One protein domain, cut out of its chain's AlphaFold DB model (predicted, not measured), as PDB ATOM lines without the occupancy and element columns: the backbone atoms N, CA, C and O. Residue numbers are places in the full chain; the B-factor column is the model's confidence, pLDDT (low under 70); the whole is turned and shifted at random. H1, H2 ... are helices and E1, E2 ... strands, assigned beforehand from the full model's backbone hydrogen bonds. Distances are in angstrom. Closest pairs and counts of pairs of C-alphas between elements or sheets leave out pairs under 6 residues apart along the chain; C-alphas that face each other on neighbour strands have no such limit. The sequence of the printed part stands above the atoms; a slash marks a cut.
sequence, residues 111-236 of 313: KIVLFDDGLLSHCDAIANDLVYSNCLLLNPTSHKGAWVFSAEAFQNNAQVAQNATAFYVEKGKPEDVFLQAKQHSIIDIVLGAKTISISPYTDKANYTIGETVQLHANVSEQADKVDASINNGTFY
ATOM      1  N   LYS A 111      25.513 -45.580 -46.979       93.50
ATOM      2  CA  LYS A 111      24.948 -45.631 -48.333       93.50
ATOM      3  C   LYS A 111      24.433 -47.033 -48.612       93.50
ATOM      4  O   LYS A 111      25.177 -47.998 -48.460       93.50
ATOM      5  N   ILE A 112      23.181 -47.130 -49.035       95.44
ATOM      6  CA  ILE A 112      22.496 -48.392 -49.314       95.44
ATOM      7  C   ILE A 112      21.858 -48.284 -50.696       95.44
ATOM      8  O   ILE A 112      21.298 -47.251 -51.037       95.44
ATOM      9  N   VAL A 113      21.954 -49.328 -51.512       97.31
ATOM     10  CA  VAL A 113      21.243 -49.389 -52.799       97.31
ATOM     11  C   VAL A 113      19.840 -49.927 -52.535       97.31
ATOM     12  O   VAL A 113      19.713 -50.894 -51.791       97.31
ATOM     13  N   LEU A 114      18.800 -49.320 -53.102       97.81
ATOM     14  CA  LEU A 114      17.430 -49.826 -52.998       97.81
ATOM     15  C   LEU A 114      17.100 -50.701 -54.218       97.81
ATOM     16  O   LEU A 114      17.526 -50.392 -55.333       97.81
ATOM     17  N   PHE A 115      16.343 -51.777 -54.008       97.69
ATOM     18  CA  PHE A 115      16.026 -52.783 -55.026       97.69
ATOM     19  C   PHE A 115      14.513 -52.914 -55.238       97.69
ATOM     20  O   PHE A 115      13.752 -52.746 -54.295       97.69
ATOM     21  N   ASP A 116      14.111 -53.200 -56.475       97.31
ATOM     22  CA  ASP A 116      12.729 -53.496 -56.891       97.31
ATOM     23  C   ASP A 116      12.733 -54.880 -57.580       97.31
ATOM     24  O   ASP A 116      12.633 -55.013 -58.801       97.31
ATOM     25  N   ASP A 117      13.051 -55.917 -56.799       97.31
ATOM     26  CA  ASP A 117      13.318 -57.289 -57.254       97.31
ATOM     27  C   ASP A 117      12.382 -58.348 -56.649       97.31
ATOM     28  O   ASP A 117      12.442 -59.522 -57.034       97.31
ATOM     29  N   GLY A 118      11.486 -57.949 -55.746       96.31
ATOM     30  CA  GLY A 118      10.551 -58.816 -55.037       96.31
ATOM     31  C   GLY A 118      11.218 -59.807 -54.081       96.31
ATOM     32  O   GLY A 118      10.618 -60.838 -53.760       96.31
ATOM     33  N   LEU A 119      12.464 -59.557 -53.657       96.38
ATOM     34  CA  LEU A 119      13.163 -60.398 -52.692       96.38
ATOM     35  C   LEU A 119      12.981 -59.880 -51.263       96.38
ATOM     36  O   LEU A 119      13.458 -58.812 -50.882       96.38
ATOM     37  N   LEU A 120      12.435 -60.741 -50.399       94.94
ATOM     38  CA  LEU A 120      12.264 -60.446 -48.971       94.94
ATOM     39  C   LEU A 120      13.588 -60.144 -48.246       94.94
ATOM     40  O   LEU A 120      13.577 -59.493 -47.203       94.94
ATOM     41  N   SER A 121      14.735 -60.588 -48.777       95.25
ATOM     42  CA  SER A 121      16.059 -60.228 -48.245       95.25
ATOM     43  C   SER A 121      16.377 -58.737 -48.368       95.25
ATOM     44  O   SER A 121      17.209 -58.242 -47.613       95.25
ATOM     45  N   HIS A 122      15.721 -58.035 -49.291       95.44
ATOM     46  CA  HIS A 122      15.807 -56.588 -49.477       95.44
ATOM     47  C   HIS A 122      14.576 -55.866 -48.914       95.44
ATOM     48  O   HIS A 122      14.362 -54.700 -49.212       95.44
ATOM     49  N   CYS A 123      13.761 -56.532 -48.085       95.94
ATOM     50  CA  CYS A 123      12.480 -55.997 -47.615       95.94
ATOM     51  C   CYS A 123      11.518 -55.648 -48.765       95.94
ATOM     52  O   CYS A 123      10.583 -54.873 -48.566       95.94
ATOM     53  N   ASP A 124      11.719 -56.268 -49.929       96.00
ATOM     54  CA  ASP A 124      10.858 -56.112 -51.084       96.00
ATOM     55  C   ASP A 124       9.911 -57.310 -51.204       96.00
ATOM     56  O   ASP A 124      10.323 -58.469 -51.113       96.00
ATOM     57  N   ALA A 125       8.623 -57.040 -51.381       94.88
ATOM     58  CA  ALA A 125       7.597 -58.071 -51.492       94.88
ATOM     59  C   ALA A 125       7.080 -58.250 -52.926       94.88
ATOM     60  O   ALA A 125       6.504 -59.299 -53.223       94.88
ATOM     61  N   ILE A 126       7.237 -57.247 -53.798       96.50
ATOM     62  CA  ILE A 126       6.624 -57.224 -55.130       96.50
ATOM     63  C   ILE A 126       7.629 -56.650 -56.126       96.50
ATOM     64  O   ILE A 126       7.963 -55.485 -56.061       96.50
ATOM     65  N   ALA A 127       8.058 -57.460 -57.095       96.44
ATOM     66  CA  ALA A 127       8.998 -57.008 -58.116       96.44
ATOM     67  C   ALA A 127       8.335 -56.123 -59.187       96.44
ATOM     68  O   ALA A 127       7.272 -56.469 -59.715       96.44
ATOM     69  N   ASN A 128       9.069 -55.111 -59.641       95.81
ATOM     70  CA  ASN A 128       8.716 -54.143 -60.682       95.81
ATOM     71  C   ASN A 128       7.452 -53.321 -60.373       95.81
ATOM     72  O   ASN A 128       6.669 -53.035 -61.286       95.81
ATOM     73  N   ASP A 129       7.228 -52.961 -59.110       97.56
ATOM     74  CA  ASP A 129       6.102 -52.110 -58.702       97.56
ATOM     75  C   ASP A 129       6.487 -50.627 -58.533       97.56
ATOM     76  O   ASP A 129       5.640 -49.807 -58.163       97.56
ATOM     77  N   LEU A 130       7.732 -50.271 -58.884       97.50
ATOM     78  CA  LEU A 130       8.336 -48.946 -58.722       97.50
ATOM     79  C   LEU A 130       8.549 -48.537 -57.255       97.50
ATOM     80  O   LEU A 130       8.806 -47.358 -56.966       97.50
ATOM     81  N   VAL A 131       8.472 -49.489 -56.323       97.88
ATOM     82  CA  VAL A 131       8.799 -49.305 -54.911       97.88
ATOM     83  C   VAL A 131      10.140 -49.964 -54.624       97.88
ATOM     84  O   VAL A 131      10.251 -51.138 -54.297       97.88
ATOM     85  N   TYR A 132      11.192 -49.156 -54.662       98.25
ATOM     86  CA  TYR A 132      12.532 -49.637 -54.358       98.25
ATOM     87  C   TYR A 132      12.703 -49.739 -52.845       98.25
ATOM     88  O   TYR A 132      12.396 -48.785 -52.126       98.25
ATOM     89  N   SER A 133      13.227 -50.854 -52.344       98.12
ATOM     90  CA  SER A 133      13.359 -51.089 -50.910       98.12
ATOM     91  C   SER A 133      14.680 -51.726 -50.484       98.12
ATOM     92  O   SER A 133      15.444 -52.261 -51.291       98.12
ATOM     93  N   ASN A 134      15.017 -51.539 -49.205       98.06
ATOM     94  CA  ASN A 134      16.095 -52.250 -48.522       98.06
ATOM     95  C   ASN A 134      15.835 -52.290 -47.005       98.06
ATOM     96  O   ASN A 134      15.051 -51.505 -46.469       98.06
ATOM     97  N   CYS A 135      16.524 -53.180 -46.299       96.69
ATOM     98  CA  CYS A 135      16.483 -53.303 -44.850       96.69
ATOM     99  C   CYS A 135      17.752 -52.715 -44.211       96.69
ATOM    100  O   CYS A 135      18.866 -52.992 -44.660       96.69
ATOM    101  N   LEU A 136      17.618 -52.003 -43.090       95.81
ATOM    102  CA  LEU A 136      18.743 -51.606 -42.234       95.81
ATOM    103  C   LEU A 136      18.549 -52.160 -40.818       95.81
ATOM    104  O   LEU A 136      17.574 -51.825 -40.154       95.81
ATOM    105  N   LEU A 137      19.501 -52.948 -40.318       95.31
ATOM    106  CA  LEU A 137      19.511 -53.377 -38.916       95.31
ATOM    107  C   LEU A 137      20.134 -52.292 -38.024       95.31
ATOM    108  O   LEU A 137      21.296 -51.928 -38.210       95.31
ATOM    109  N   LEU A 138      19.386 -51.812 -37.025       93.44
ATOM    110  CA  LEU A 138      19.899 -50.872 -36.026       93.44
ATOM    111  C   LEU A 138      20.781 -51.616 -35.021       93.44
ATOM    112  O   LEU A 138      20.292 -52.281 -34.106       93.44
ATOM    113  N   ASN A 139      22.095 -51.505 -35.185       90.94
ATOM    114  CA  ASN A 139      23.057 -52.167 -34.314       90.94
ATOM    115  C   ASN A 139      23.014 -51.601 -32.882       90.94
ATOM    116  O   ASN A 139      22.665 -50.439 -32.682       90.94
ATOM    117  N   PRO A 140      23.458 -52.363 -31.863       89.31
ATOM    118  CA  PRO A 140      23.590 -51.862 -30.490       89.31
ATOM    119  C   PRO A 140      24.480 -50.620 -30.337       89.31
ATOM    120  O   PRO A 140      24.373 -49.901 -29.348       89.31
ATOM    121  N   THR A 141      25.369 -50.390 -31.304       86.12
ATOM    122  CA  THR A 141      26.256 -49.224 -31.382       86.12
ATOM    123  C   THR A 141      25.656 -48.061 -32.169       86.12
ATOM    124  O   THR A 141      26.280 -47.008 -32.222       86.12
ATOM    125  N   SER A 142      24.489 -48.234 -32.800       87.06
ATOM    126  CA  SER A 142      23.824 -47.170 -33.549       87.06
ATOM    127  C   SER A 142      23.404 -46.042 -32.613       87.06
ATOM    128  O   SER A 142      22.914 -46.264 -31.501       87.06
ATOM    129  N   HIS A 143      23.579 -44.814 -33.084       85.00
ATOM    130  CA  HIS A 143      23.192 -43.639 -32.328       85.00
ATOM    131  C   HIS A 143      21.668 -43.537 -32.169       85.00
ATOM    132  O   HIS A 143      20.879 -43.832 -33.068       85.00
ATOM    133  N   LYS A 144      21.251 -43.099 -30.981       87.88
ATOM    134  CA  LYS A 144      19.856 -42.778 -30.667       87.88
ATOM    135  C   LYS A 144      19.580 -41.347 -31.111       87.88
ATOM    136  O   LYS A 144      20.435 -40.484 -30.922       87.88
ATOM    137  N   GLY A 145      18.398 -41.084 -31.650       88.81
ATOM    138  CA  GLY A 145      18.056 -39.771 -32.178       88.81
ATOM    139  C   GLY A 145      17.116 -39.838 -33.368       88.81
ATOM    140  O   GLY A 145      16.398 -40.816 -33.571       88.81
ATOM    141  N   ALA A 146      17.073 -38.751 -34.125       90.31
ATOM    142  CA  ALA A 146      16.233 -38.630 -35.297       90.31
ATOM    143  C   ALA A 146      17.076 -38.845 -36.550       90.31
ATOM    144  O   ALA A 146      17.942 -38.040 -36.841       90.31
ATOM    145  N   TRP A 147      16.809 -39.914 -37.282       91.75
ATOM    146  CA  TRP A 147      17.525 -40.308 -38.481       91.75
ATOM    147  C   TRP A 147      16.829 -39.770 -39.727       91.75
ATOM    148  O   TRP A 147      15.611 -39.580 -39.756       91.75
ATOM    149  N   VAL A 148      17.610 -39.544 -40.775       93.00
ATOM    150  CA  VAL A 148      17.141 -39.125 -42.089       93.00
ATOM    151  C   VAL A 148      17.425 -40.235 -43.084       93.00
ATOM    152  O   VAL A 148      18.527 -40.763 -43.171       93.00
ATOM    153  N   PHE A 149      16.399 -40.582 -43.846       95.00
ATOM    154  CA  PHE A 149      16.473 -41.464 -44.993       95.00
ATOM    155  C   PHE A 149      16.284 -40.608 -46.246       95.00
ATOM    156  O   PHE A 149      15.173 -40.171 -46.553       95.00
ATOM    157  N   SER A 150      17.384 -40.342 -46.949       95.19
ATOM    158  CA  SER A 150      17.390 -39.600 -48.210       95.19
ATOM    159  C   SER A 150      17.523 -40.571 -49.374       95.19
ATOM    160  O   SER A 150      18.519 -41.287 -49.458       95.19
ATOM    161  N   ALA A 151      16.548 -40.581 -50.276       97.06
ATOM    162  CA  ALA A 151      16.570 -41.416 -51.470       97.06
ATOM    163  C   ALA A 151      16.853 -40.570 -52.716       97.06
ATOM    164  O   ALA A 151      16.334 -39.458 -52.867       97.06
ATOM    165  N   GLU A 152      17.672 -41.111 -53.610       96.81
ATOM    166  CA  GLU A 152      18.133 -40.487 -54.843       96.81
ATOM    167  C   GLU A 152      17.873 -41.432 -56.019       96.81
ATOM    168  O   GLU A 152      18.374 -42.555 -56.049       96.81
ATOM    169  N   ALA A 153      17.099 -40.974 -57.002       96.44
ATOM    170  CA  ALA A 153      16.880 -41.702 -58.247       96.44
ATOM    171  C   ALA A 153      17.869 -41.237 -59.317       96.44
ATOM    172  O   ALA A 153      18.109 -40.032 -59.479       96.44
ATOM    173  N   PHE A 154      18.392 -42.192 -60.084       95.38
ATOM    174  CA  PHE A 154      19.321 -41.957 -61.181       95.38
ATOM    175  C   PHE A 154      18.773 -42.495 -62.500       95.38
ATOM    176  O   PHE A 154      18.210 -43.590 -62.564       95.38
ATOM    177  N   GLN A 155      19.011 -41.733 -63.564       94.12
ATOM    178  CA  GLN A 155      18.768 -42.142 -64.941       94.12
ATOM    179  C   GLN A 155      19.987 -41.768 -65.786       94.12
ATOM    180  O   GLN A 155      20.466 -40.635 -65.725       94.12
ATOM    181  N   ASN A 156      20.529 -42.714 -66.549       93.12
ATOM    182  CA  ASN A 156      21.772 -42.568 -67.309       93.12
ATOM    183  C   ASN A 156      22.940 -42.034 -66.450       93.12
ATOM    184  O   ASN A 156      23.706 -41.178 -66.891       93.12
ATOM    185  N   ASN A 157      23.057 -42.511 -65.203       92.75
ATOM    186  CA  ASN A 157      24.006 -42.040 -64.178       92.75
ATOM    187  C   ASN A 157      23.846 -40.570 -63.731       92.75
ATOM    188  O   ASN A 157      24.659 -40.090 -62.939       92.75
ATOM    189  N   ALA A 158      22.821 -39.848 -64.187       91.00
ATOM    190  CA  ALA A 158      22.499 -38.509 -63.704       91.00
ATOM    191  C   ALA A 158      21.434 -38.582 -62.602       91.00
ATOM    192  O   ALA A 158      20.444 -39.300 -62.735       91.00
ATOM    193  N   GLN A 159      21.630 -37.831 -61.517       92.50
ATOM    194  CA  GLN A 159      20.636 -37.700 -60.449       92.50
ATOM    195  C   GLN A 159      19.423 -36.921 -60.983       92.50
ATOM    196  O   GLN A 159      19.556 -35.750 -61.342       92.50
ATOM    197  N   VAL A 160      18.255 -37.562 -61.020       92.50
ATOM    198  CA  VAL A 160      17.010 -36.985 -61.564       92.50
ATOM    199  C   VAL A 160      16.048 -36.527 -60.470       92.50
ATOM    200  O   VAL A 160      15.376 -35.513 -60.620       92.50
ATOM    201  N   ALA A 161      16.027 -37.215 -59.328       93.75
ATOM    202  CA  ALA A 161      15.160 -36.859 -58.212       93.75
ATOM    203  C   ALA A 161      15.837 -37.144 -56.874       93.75
ATOM    204  O   ALA A 161      16.597 -38.104 -56.745       93.75
ATOM    205  N   GLN A 162      15.537 -36.321 -55.871       95.12
ATOM    206  CA  GLN A 162      15.926 -36.575 -54.491       95.12
ATOM    207  C   GLN A 162      14.879 -36.053 -53.526       95.12
ATOM    208  O   GLN A 162      14.362 -34.941 -53.655       95.12
ATOM    209  N   ASN A 163      14.604 -36.859 -52.516       95.19
ATOM    210  CA  ASN A 163      13.721 -36.492 -51.430       95.19
ATOM    211  C   ASN A 163      14.182 -37.205 -50.159       95.19
ATOM    212  O   ASN A 163      14.983 -38.139 -50.222       95.19
ATOM    213  N   ALA A 164      13.693 -36.760 -49.010       94.75
ATOM    214  CA  ALA A 164      14.096 -37.298 -47.724       94.75
ATOM    215  C   ALA A 164      12.903 -37.424 -46.780       94.75
ATOM    216  O   ALA A 164      11.986 -36.605 -46.796       94.75
ATOM    217  N   THR A 165      12.954 -38.438 -45.927       95.12
ATOM    218  CA  THR A 165      12.019 -38.640 -44.822       95.12
ATOM    219  C   THR A 165      12.789 -38.875 -43.528       95.12
ATOM    220  O   THR A 165      13.985 -39.165 -43.552       95.12
ATOM    221  N   ALA A 166      12.114 -38.731 -42.394       95.00
ATOM    222  CA  ALA A 166      12.706 -38.920 -41.078       95.00
ATOM    223  C   ALA A 166      12.117 -40.147 -40.381       95.00
ATOM    224  O   ALA A 166      10.912 -40.388 -40.462       95.00
ATOM    225  N   PHE A 167      12.946 -40.849 -39.616       95.12
ATOM    226  CA  PHE A 167      12.506 -41.834 -38.633       95.12
ATOM    227  C   PHE A 167      13.255 -41.634 -37.313       95.12
ATOM    228  O   PHE A 167      14.292 -40.984 -37.265       95.12
ATOM    229  N   TYR A 168      12.728 -42.153 -36.210       94.56
ATOM    230  CA  TYR A 168      13.215 -41.839 -34.868       94.56
ATOM    231  C   TYR A 168      13.626 -43.109 -34.140       94.56
ATOM    232  O   TYR A 168      12.850 -44.053 -34.041       94.56
ATOM    233  N   VAL A 169      14.831 -43.117 -33.584       92.94
ATOM    234  CA  VAL A 169      15.374 -44.210 -32.778       92.94
ATOM    235  C   VAL A 169      15.482 -43.726 -31.340       92.94
ATOM    236  O   VAL A 169      16.249 -42.814 -31.057       92.94
ATOM    237  N   GLU A 170      14.701 -44.308 -30.431       90.12
ATOM    238  CA  GLU A 170      14.739 -44.033 -28.984       90.12
ATOM    239  C   GLU A 170      14.939 -42.547 -28.590       90.12
ATOM    240  O   GLU A 170      16.027 -42.146 -28.175       90.12
ATOM    241  N   LYS A 171      13.849 -41.758 -28.591       83.88
ATOM    242  CA  LYS A 171      13.783 -40.325 -28.193       83.88
ATOM    243  C   LYS A 171      14.179 -39.294 -29.263       83.88
ATOM    244  O   LYS A 171      14.304 -38.120 -28.923       83.88
ATOM    245  N   GLY A 172      14.326 -39.689 -30.527       83.81
ATOM    246  CA  GLY A 172      14.411 -38.723 -31.627       83.81
ATOM    247  C   GLY A 172      13.153 -37.855 -31.730       83.81
ATOM    248  O   GLY A 172      12.048 -38.334 -31.457       83.81
ATOM    249  N   LYS A 173      13.310 -36.586 -32.121       84.38
ATOM    250  CA  LYS A 173      12.186 -35.677 -32.352       84.38
ATOM    251  C   LYS A 173      12.184 -35.116 -33.777       84.38
ATOM    252  O   LYS A 173      13.251 -34.914 -34.350       84.38
ATOM    253  N   PRO A 174      11.009 -34.754 -34.323       84.94
ATOM    254  CA  PRO A 174      10.914 -34.138 -35.651       84.94
ATOM    255  C   PRO A 174      11.691 -32.824 -35.795       84.94
ATOM    256  O   PRO A 174      12.152 -32.492 -36.880       84.94
ATOM    257  N   GLU A 175      11.839 -32.072 -34.702       81.62
ATOM    258  CA  GLU A 175      12.547 -30.787 -34.682       81.62
ATOM    259  C   GLU A 175      14.069 -30.911 -34.840       81.62
ATOM    260  O   GLU A 175      14.724 -29.915 -35.153       81.62
ATOM    261  N   ASP A 176      14.619 -32.112 -34.657       75.94
ATOM    262  CA  ASP A 176      16.057 -32.378 -34.736       75.94
ATOM    263  C   ASP A 176      16.517 -32.662 -36.172       75.94
ATOM    264  O   ASP A 176      17.711 -32.781 -36.432       75.94
ATOM    265  N   VAL A 177      15.574 -32.749 -37.115       81.12
ATOM    266  CA  VAL A 177      15.821 -33.214 -38.477       81.12
ATOM    267  C   VAL A 177      15.757 -32.076 -39.487       81.12
ATOM    268  O   VAL A 177      14.849 -31.244 -39.469       81.12
ATOM    269  N   PHE A 178      16.693 -32.080 -40.434       78.00
ATOM    270  CA  PHE A 178      16.636 -31.244 -41.625       78.00
ATOM    271  C   PHE A 178      16.427 -32.113 -42.868       78.00
ATOM    272  O   PHE A 178      17.309 -32.878 -43.252       78.00
ATOM    273  N   LEU A 179      15.256 -31.992 -43.498       83.88
ATOM    274  CA  LEU A 179      14.930 -32.711 -44.729       83.88
ATOM    275  C   LEU A 179      15.277 -31.850 -45.943       83.88
ATOM    276  O   LEU A 179      14.837 -30.704 -46.051       83.88
ATOM    277  N   GLN A 180      16.052 -32.414 -46.866       79.00
ATOM    278  CA  GLN A 180      16.326 -31.805 -48.161       79.00
ATOM    279  C   GLN A 180      15.499 -32.508 -49.232       79.00
ATOM    280  O   GLN A 180      15.567 -33.725 -49.389       79.00
ATOM    281  N   ALA A 181      14.740 -31.723 -49.989       83.25
ATOM    282  CA  ALA A 181      14.075 -32.177 -51.198       83.25
ATOM    283  C   ALA A 181      14.657 -31.410 -52.383       83.25
ATOM    284  O   ALA A 181      14.748 -30.179 -52.358       83.25
ATOM    285  N   LYS A 182      15.050 -32.139 -53.424       82.00
ATOM    286  CA  LYS A 182      15.540 -31.574 -54.675       82.00
ATOM    287  C   LYS A 182      14.716 -32.168 -55.806       82.00
ATOM    288  O   LYS A 182      14.817 -33.349 -56.128       82.00
ATOM    289  N   GLN A 183      13.886 -31.319 -56.395       76.00
ATOM    290  CA  GLN A 183      13.127 -31.631 -57.599       76.00
ATOM    291  C   GLN A 183      13.818 -31.019 -58.819       76.00
ATOM    292  O   GLN A 183      14.662 -30.126 -58.674       76.00
ATOM    293  N   HIS A 184      13.465 -31.507 -60.010       75.50
ATOM    294  CA  HIS A 184      13.951 -30.957 -61.272       75.50
ATOM    295  C   HIS A 184      13.814 -29.435 -61.327       75.50
ATOM    296  O   HIS A 184      12.819 -28.855 -60.882       75.50
ATOM    297  N   SER A 185      14.827 -28.788 -61.904       74.12
ATOM    298  CA  SER A 185      14.753 -27.361 -62.190       74.12
ATOM    299  C   SER A 185      13.666 -27.111 -63.233       74.12
ATOM    300  O   SER A 185      13.449 -27.926 -64.128       74.12
ATOM    301  N   ILE A 186      13.034 -25.937 -63.188       78.50
ATOM    302  CA  ILE A 186      12.111 -25.481 -64.243       78.50
ATOM    303  C   ILE A 186      12.779 -25.578 -65.626       78.50
ATOM    304  O   ILE A 186      12.116 -25.880 -66.612       78.50
ATOM    305  N   ILE A 187      14.096 -25.367 -65.696       78.75
ATOM    306  CA  ILE A 187      14.868 -25.474 -66.940       78.75
ATOM    307  C   ILE A 187      14.838 -26.908 -67.484       78.75
ATOM    308  O   ILE A 187      14.627 -27.084 -68.679       78.75
ATOM    309  N   ASP A 188      14.981 -27.920 -66.624       79.12
ATOM    310  CA  ASP A 188      14.958 -29.328 -67.037       79.12
ATOM    311  C   ASP A 188      13.586 -29.686 -67.623       79.12
ATOM    312  O   ASP A 188      13.496 -30.308 -68.681       79.12
ATOM    313  N   ILE A 189      12.515 -29.198 -66.987       80.00
ATOM    314  CA  ILE A 189      11.134 -29.385 -67.452       80.00
ATOM    315  C   ILE A 189      10.933 -28.735 -68.829       80.00
ATOM    316  O   ILE A 189      10.353 -29.344 -69.727       80.00
ATOM    317  N   VAL A 190      11.438 -27.513 -69.030       83.31
ATOM    318  CA  VAL A 190      11.336 -26.791 -70.313       83.31
ATOM    319  C   VAL A 190      12.129 -27.483 -71.426       83.31
ATOM    320  O   VAL A 190      11.714 -27.454 -72.583       83.31
ATOM    321  N   LEU A 191      13.237 -28.144 -71.089       85.69
ATOM    322  CA  LEU A 191      14.030 -28.945 -72.026       85.69
ATOM    323  C   LEU A 191      13.411 -30.324 -72.317       85.69
ATOM    324  O   LEU A 191      14.009 -31.120 -73.040       85.69
ATOM    325  N   GLY A 192      12.213 -30.602 -71.793       82.69
ATOM    326  CA  GLY A 192      11.488 -31.848 -72.024       82.69
ATOM    327  C   GLY A 192      12.003 -33.024 -71.197       82.69
ATOM    328  O   GLY A 192      11.686 -34.167 -71.525       82.69
ATOM    329  N   ALA A 193      12.785 -32.774 -70.139       82.94
ATOM    330  CA  ALA A 193      13.140 -33.824 -69.196       82.94
ATOM    331  C   ALA A 193      11.869 -34.325 -68.500       82.94
ATOM    332  O   ALA A 193      11.035 -33.543 -68.031       82.94
ATOM    333  N   LYS A 194      11.713 -35.646 -68.459       82.75
ATOM    334  CA  LYS A 194      10.567 -36.292 -67.828       82.75
ATOM    335  C   LYS A 194      10.661 -36.079 -66.318       82.75
ATOM    336  O   LYS A 194      11.708 -36.321 -65.725       82.75
ATOM    337  N   THR A 195       9.597 -35.583 -65.690       86.88
ATOM    338  CA  THR A 195       9.614 -35.278 -64.255       86.88
ATOM    339  C   THR A 195       9.510 -36.557 -63.440       86.88
ATOM    340  O   THR A 195       8.411 -37.037 -63.172       86.88
ATOM    341  N   ILE A 196      10.659 -37.088 -63.034       91.12
ATOM    342  CA  ILE A 196      10.735 -38.180 -62.068       91.12
ATOM    343  C   ILE A 196      10.592 -37.587 -60.664       91.12
ATOM    344  O   ILE A 196      11.240 -36.601 -60.309       91.12
ATOM    345  N   SER A 197       9.715 -38.178 -59.861       93.88
ATOM    346  CA  SER A 197       9.544 -37.852 -58.447       93.88
ATOM    347  C   SER A 197       9.833 -39.085 -57.603       93.88
ATOM    348  O   SER A 197       9.566 -40.208 -58.029       93.88
ATOM    349  N   ILE A 198      10.397 -38.868 -56.416       96.25
ATOM    350  CA  ILE A 198      10.723 -39.919 -55.455       96.25
ATOM    351  C   ILE A 198      10.137 -39.558 -54.090       96.25
ATOM    352  O   ILE A 198      10.243 -38.414 -53.634       96.25
ATOM    353  N   SER A 199       9.487 -40.525 -53.452       97.12
ATOM    354  CA  SER A 199       8.840 -40.376 -52.147       97.12
ATOM    355  C   SER A 199       9.350 -41.465 -51.201       97.12
ATOM    356  O   SER A 199       8.791 -42.566 -51.198       97.12
ATOM    357  N   PRO A 200      10.425 -41.201 -50.435       97.25
ATOM    358  CA  PRO A 200      10.921 -42.137 -49.440       97.25
ATOM    359  C   PRO A 200       9.982 -42.205 -48.235       97.25
ATOM    360  O   PRO A 200       9.462 -41.190 -47.772       97.25
ATOM    361  N   TYR A 201       9.794 -43.403 -47.704       97.62
ATOM    362  CA  TYR A 201       9.053 -43.678 -46.482       97.62
ATOM    363  C   TYR A 201       9.650 -44.891 -45.767       97.62
ATOM    364  O   TYR A 201      10.398 -45.678 -46.344       97.62
ATOM    365  N   THR A 202       9.331 -45.028 -44.489       97.44
ATOM    366  CA  THR A 202       9.701 -46.188 -43.679       97.44
ATOM    367  C   THR A 202       8.443 -46.913 -43.221       97.44
ATOM    368  O   THR A 202       7.357 -46.326 -43.223       97.44
ATOM    369  N   ASP A 203       8.557 -48.181 -42.823       97.31
ATOM    370  CA  ASP A 203       7.407 -48.968 -42.347       97.31
ATOM    371  C   ASP A 203       6.761 -48.371 -41.085       97.31
ATOM    372  O   ASP A 203       5.545 -48.454 -40.888       97.31
ATOM    373  N   LYS A 204       7.559 -47.705 -40.245       96.75
ATOM    374  CA  LYS A 204       7.088 -46.969 -39.070       96.75
ATOM    375  C   LYS A 204       7.946 -45.740 -38.801       96.75
ATOM    376  O   LYS A 204       9.053 -45.600 -39.302       96.75
ATOM    377  N   ALA A 205       7.436 -44.829 -37.976       94.88
ATOM    378  CA  ALA A 205       8.165 -43.615 -37.618       94.88
ATOM    379  C   ALA A 205       9.141 -43.819 -36.449       94.88
ATOM    380  O   ALA A 205      10.122 -43.094 -36.362       94.88
ATOM    381  N   ASN A 206       8.876 -44.760 -35.534       96.75
ATOM    382  CA  ASN A 206       9.650 -44.934 -34.300       96.75
ATOM    383  C   ASN A 206      10.212 -46.355 -34.192       96.75
ATOM    384  O   ASN A 206       9.461 -47.323 -34.320       96.75
ATOM    385  N   TYR A 207      11.501 -46.454 -33.880       96.31
ATOM    386  CA  TYR A 207      12.257 -47.691 -33.741       96.31
ATOM    387  C   TYR A 207      13.000 -47.751 -32.401       96.31
ATOM    388  O   TYR A 207      13.310 -46.729 -31.774       96.31
ATOM    389  N   THR A 208      13.310 -48.969 -31.976       96.50
ATOM    390  CA  THR A 208      14.226 -49.271 -30.874       96.50
ATOM    391  C   THR A 208      15.507 -49.903 -31.398       96.50
ATOM    392  O   THR A 208      15.527 -50.505 -32.471       96.50
ATOM    393  N   ILE A 209      16.592 -49.793 -30.632       94.69
ATOM    394  CA  ILE A 209      17.858 -50.438 -30.986       94.69
ATOM    395  C   ILE A 209      17.661 -51.960 -31.110       94.69
ATOM    396  O   ILE A 209      16.995 -52.578 -30.279       94.69
ATOM    397  N   GLY A 210      18.243 -52.561 -32.150       95.12
ATOM    398  CA  GLY A 210      18.092 -53.976 -32.498       95.12
ATOM    399  C   GLY A 210      16.956 -54.282 -33.478       95.12
ATOM    400  O   GLY A 210      16.869 -55.412 -33.951       95.12
ATOM    401  N   GLU A 211      16.097 -53.311 -33.803       97.00
ATOM    402  CA  GLU A 211      15.066 -53.487 -34.829       97.00
ATOM    403  C   GLU A 211      15.612 -53.287 -36.249       97.00
ATOM    404  O   GLU A 211      16.597 -52.578 -36.472       97.00
ATOM    405  N   THR A 212      14.930 -53.896 -37.219       96.81
ATOM    406  CA  THR A 212      15.177 -53.681 -38.648       96.81
ATOM    407  C   THR A 212      14.255 -52.582 -39.168       96.81
ATOM    408  O   THR A 212      13.036 -52.689 -39.052       96.81
ATOM    409  N   VAL A 213      14.839 -51.545 -39.758       96.88
ATOM    410  CA  VAL A 213      14.145 -50.477 -40.482       96.88
ATOM    411  C   VAL A 213      13.905 -50.943 -41.911       96.88
ATOM    412  O   VAL A 213      14.865 -51.307 -42.594       96.88
ATOM    413  N   GLN A 214      12.653 -50.925 -42.368       97.75
ATOM    414  CA  GLN A 214      12.337 -51.146 -43.778       97.75
ATOM    415  C   GLN A 214      12.269 -49.793 -44.475       97.75
ATOM    416  O   GLN A 214      11.523 -48.897 -44.074       97.75
ATOM    417  N   LEU A 215      13.108 -49.628 -45.486       97.81
ATOM    418  CA  LEU A 215      13.270 -48.394 -46.233       97.81
ATOM    419  C   LEU A 215      12.611 -48.596 -47.582       97.81
ATOM    420  O   LEU A 215      12.962 -49.537 -48.285       97.81
ATOM    421  N   HIS A 216      11.701 -47.706 -47.951       98.19
ATOM    422  CA  HIS A 216      10.987 -47.779 -49.216       98.19
ATOM    423  C   HIS A 216      11.057 -46.439 -49.936       98.19
ATOM    424  O   HIS A 216      10.935 -45.384 -49.319       98.19
ATOM    425  N   ALA A 217      11.200 -46.453 -51.250       98.06
ATOM    426  CA  ALA A 217      11.147 -45.266 -52.080       98.06
ATOM    427  C   ALA A 217      10.220 -45.517 -53.263       98.06
ATOM    428  O   ALA A 217      10.546 -46.272 -54.174       98.06
ATOM    429  N   ASN A 218       9.062 -44.858 -53.244       98.00
ATOM    430  CA  ASN A 218       8.145 -44.878 -54.376       98.00
ATOM    431  C   ASN A 218       8.652 -43.893 -55.434       98.00
ATOM    432  O   ASN A 218       8.791 -42.697 -55.142       98.00
ATOM    433  N   VAL A 219       8.941 -44.393 -56.632       97.06
ATOM    434  CA  VAL A 219       9.375 -43.586 -57.770       97.06
ATOM    435  C   VAL A 219       8.243 -43.517 -58.788       97.06
ATOM    436  O   VAL A 219       7.636 -44.522 -59.133       97.06
ATOM    437  N   SER A 220       7.952 -42.326 -59.315       96.62
ATOM    438  CA  SER A 220       6.848 -42.166 -60.273       96.62
ATOM    439  C   SER A 220       7.073 -42.878 -61.610       96.62
ATOM    440  O   SER A 220       6.123 -43.052 -62.368       96.62
ATOM    441  N   GLU A 221       8.320 -43.236 -61.926       94.94
ATOM    442  CA  GLU A 221       8.727 -43.893 -63.167       94.94
ATOM    443  C   GLU A 221       9.943 -44.794 -62.937       94.94
ATOM    444  O   GLU A 221      10.675 -44.610 -61.968       94.94
ATOM    445  N   GLN A 222      10.190 -45.734 -63.851       94.75
ATOM    446  CA  GLN A 222      11.327 -46.646 -63.748       94.75
ATOM    447  C   GLN A 222      12.656 -45.875 -63.782       94.75
ATOM    448  O   GLN A 222      12.955 -45.172 -64.750       94.75
ATOM    449  N   ALA A 223      13.441 -46.023 -62.715       94.56
ATOM    450  CA  ALA A 223      14.790 -45.487 -62.600       94.56
ATOM    451  C   ALA A 223      15.816 -46.593 -62.878       94.56
ATOM    452  O   ALA A 223      15.587 -47.762 -62.560       94.56
ATOM    453  N   ASP A 224      16.975 -46.224 -63.425       96.12
ATOM    454  CA  ASP A 224      18.058 -47.188 -63.664       96.12
ATOM    455  C   ASP A 224      18.674 -47.659 -62.342       96.12
ATOM    456  O   ASP A 224      19.160 -48.783 -62.224       96.12
ATOM    457  N   LYS A 225      18.679 -46.767 -61.346       96.94
ATOM    458  CA  LYS A 225      19.218 -47.014 -60.015       96.94
ATOM    459  C   LYS A 225      18.548 -46.095 -59.003       96.94
ATOM    460  O   LYS A 225      18.344 -44.912 -59.285       96.94
ATOM    461  N   VAL A 226      18.282 -46.618 -57.812       97.19
ATOM    462  CA  VAL A 226      17.877 -45.815 -56.659       97.19
ATOM    463  C   VAL A 226      18.856 -46.077 -55.523       97.19
ATOM    464  O   VAL A 226      18.997 -47.207 -55.060       97.19
ATOM    465  N   ASP A 227      19.547 -45.028 -55.092       97.19
ATOM    466  CA  ASP A 227      20.419 -45.077 -53.923       97.19
ATOM    467  C   ASP A 227      19.733 -44.405 -52.736       97.19
ATOM    468  O   ASP A 227      18.939 -43.477 -52.875       97.19
ATOM    469  N   ALA A 228      20.080 -44.862 -51.547       95.81
ATOM    470  CA  ALA A 228      19.689 -44.294 -50.279       95.81
ATOM    471  C   ALA A 228      20.934 -43.873 -49.504       95.81
ATOM    472  O   ALA A 228      21.933 -44.593 -49.447       95.81
ATOM    473  N   SER A 229      20.857 -42.719 -48.857       93.62
ATOM    474  CA  SER A 229      21.749 -42.361 -47.764       93.62
ATOM    475  C   SER A 229      20.940 -42.283 -46.483       93.62
ATOM    476  O   SER A 229      19.861 -41.689 -46.435       93.62
ATOM    477  N   ILE A 230      21.461 -42.946 -45.462       92.25
ATOM    478  CA  ILE A 230      20.895 -42.946 -44.128       92.25
ATOM    479  C   ILE A 230      21.909 -42.263 -43.248       92.25
ATOM    480  O   ILE A 230      23.000 -42.780 -43.023       92.25
ATOM    481  N   ASN A 231      21.535 -41.086 -42.795       88.44
ATOM    482  CA  ASN A 231      22.315 -40.270 -41.897       88.44
ATOM    483  C   ASN A 231      21.557 -40.168 -40.582       88.44
ATOM    484  O   ASN A 231      20.327 -40.134 -40.561       88.44
ATOM    485  N   ASN A 232      22.268 -40.069 -39.465       74.81
ATOM    486  CA  ASN A 232      21.648 -39.957 -38.142       74.81
ATOM    487  C   ASN A 232      20.884 -38.628 -37.941       74.81
ATOM    488  O   ASN A 232      20.617 -38.264 -36.811       74.81
ATOM    489  N   GLY A 233      20.566 -37.867 -39.002       59.72
ATOM    490  CA  GLY A 233      19.767 -36.629 -39.012       59.72
ATOM    491  C   GLY A 233      20.269 -35.494 -38.112       59.72
ATOM    492  O   GLY A 233      19.823 -34.356 -38.247       59.72
ATOM    493  N   THR A 234      21.253 -35.770 -37.262       59.22
ATOM    494  CA  THR A 234      21.979 -34.894 -36.369       59.22
ATOM    495  C   THR A 234      22.974 -34.119 -37.203       59.22
ATOM    496  O   THR A 234      24.180 -34.326 -37.144       59.22
ATOM    497  N   PHE A 235      22.469 -33.211 -38.026       69.25
ATOM    498  CA  PHE A 235      23.319 -32.139 -38.503       69.25
ATOM    499  C   PHE A 235      23.773 -31.358 -37.279       69.25
ATOM    500  O   PHE A 235      22.959 -31.032 -36.414       69.25
ATOM    501  N   TYR A 236      25.057 -31.022 -37.189       76.44
ATOM    502  CA  TYR A 236      25.460 -30.074 -36.165       76.44
ATOM    503  C   TYR A 236      24.743 -28.752 -36.439       76.44
ATOM    504  O   TYR A 236      24.983 -28.108 -37.462       76.44
TER     505      TYR A 236
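This is residues 111 to 236 of the 313 residues of an uncharacterized protein of uncultured archaeon (UniProt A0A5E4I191). Two antiparallel sheets lie face to face as a sandwich, four strands in the order E1 E7 E3 E4 on three in the order E2 E6 E5, and they come close at both edges, E1 beside E2 and E4 beside E5. The small helix H1 lies far out, off both sheets, on the long excursion of residues 170 to 197, while residues 115 to 130 loop beyond the edge at E1 and E2. The 126 printed residues include seven named strands and one named helix, in the order E1 E2 E3 E4 H1 E5 E6 E7. The class is mostly strand, with under half of the residues in named elements. The whole is compact, with a radius of gyration of the C-alphas of 15.0 A and spans of 47 by 35 by 20 A.

E1, residues 111 to 114, is the antiparallel neighbour of E7, residues 225 to 231, with N 112 and O 228 2.9 A apart. E2, residues 131 to 137, is in the other sheet; its closest C-alpha pair with E1 is Ser 133 and Leu 114, 4.7 A. E3, residues 145 to 155, is the antiparallel neighbour of E7, with N 150 and O 229 2.9 A apart. E3 and E4, residues 158 to 169, form a hairpin, with N 149 and O 165 2.8 A apart. E4 bends by 61 degrees at residue 161. H1, residues 186 to 190, is not on either sheet; its single O i to N i+4 pair is within hydrogen-bond range. E5, residues 198 to 202, and E6, residues 212 to 219, form a hairpin, with N 201 and O 216 2.8 A apart. E6 is also the antiparallel neighbour of E2, with N 134 and O 215 3.0 A apart. Across the sandwich, the closest C-alphas of E4 and E5 are those of Thr 165 and Pro 200, 5.9 A apart. The sheets' best planes are 14 degrees apart and their strands stand at 31 degrees; the four-stranded sheet is strongly twisted.

E1 begins at C-alpha 111, (24.948, -45.631, -48.333). From first to last C-alpha, E3 is 32.9 A long, E4 32.2 A, E6 22.4 A, E2 19.7 A and E7 19.6 A. H1 begins at C-alpha 186, (12.111, -25.481, -64.243). E7 ends at C-alpha 231, (22.315, -40.270, -41.897).

The C-alphas of Pro 140 and Val 190, the two farthest apart, are 48.6 A from each other. The printed part has no cut. The links E1 to E2 and E4 to H1 are long, 16 residues each. Mean pLDDT of the printed part is 91.2, and residues 233 to 235 are under 70.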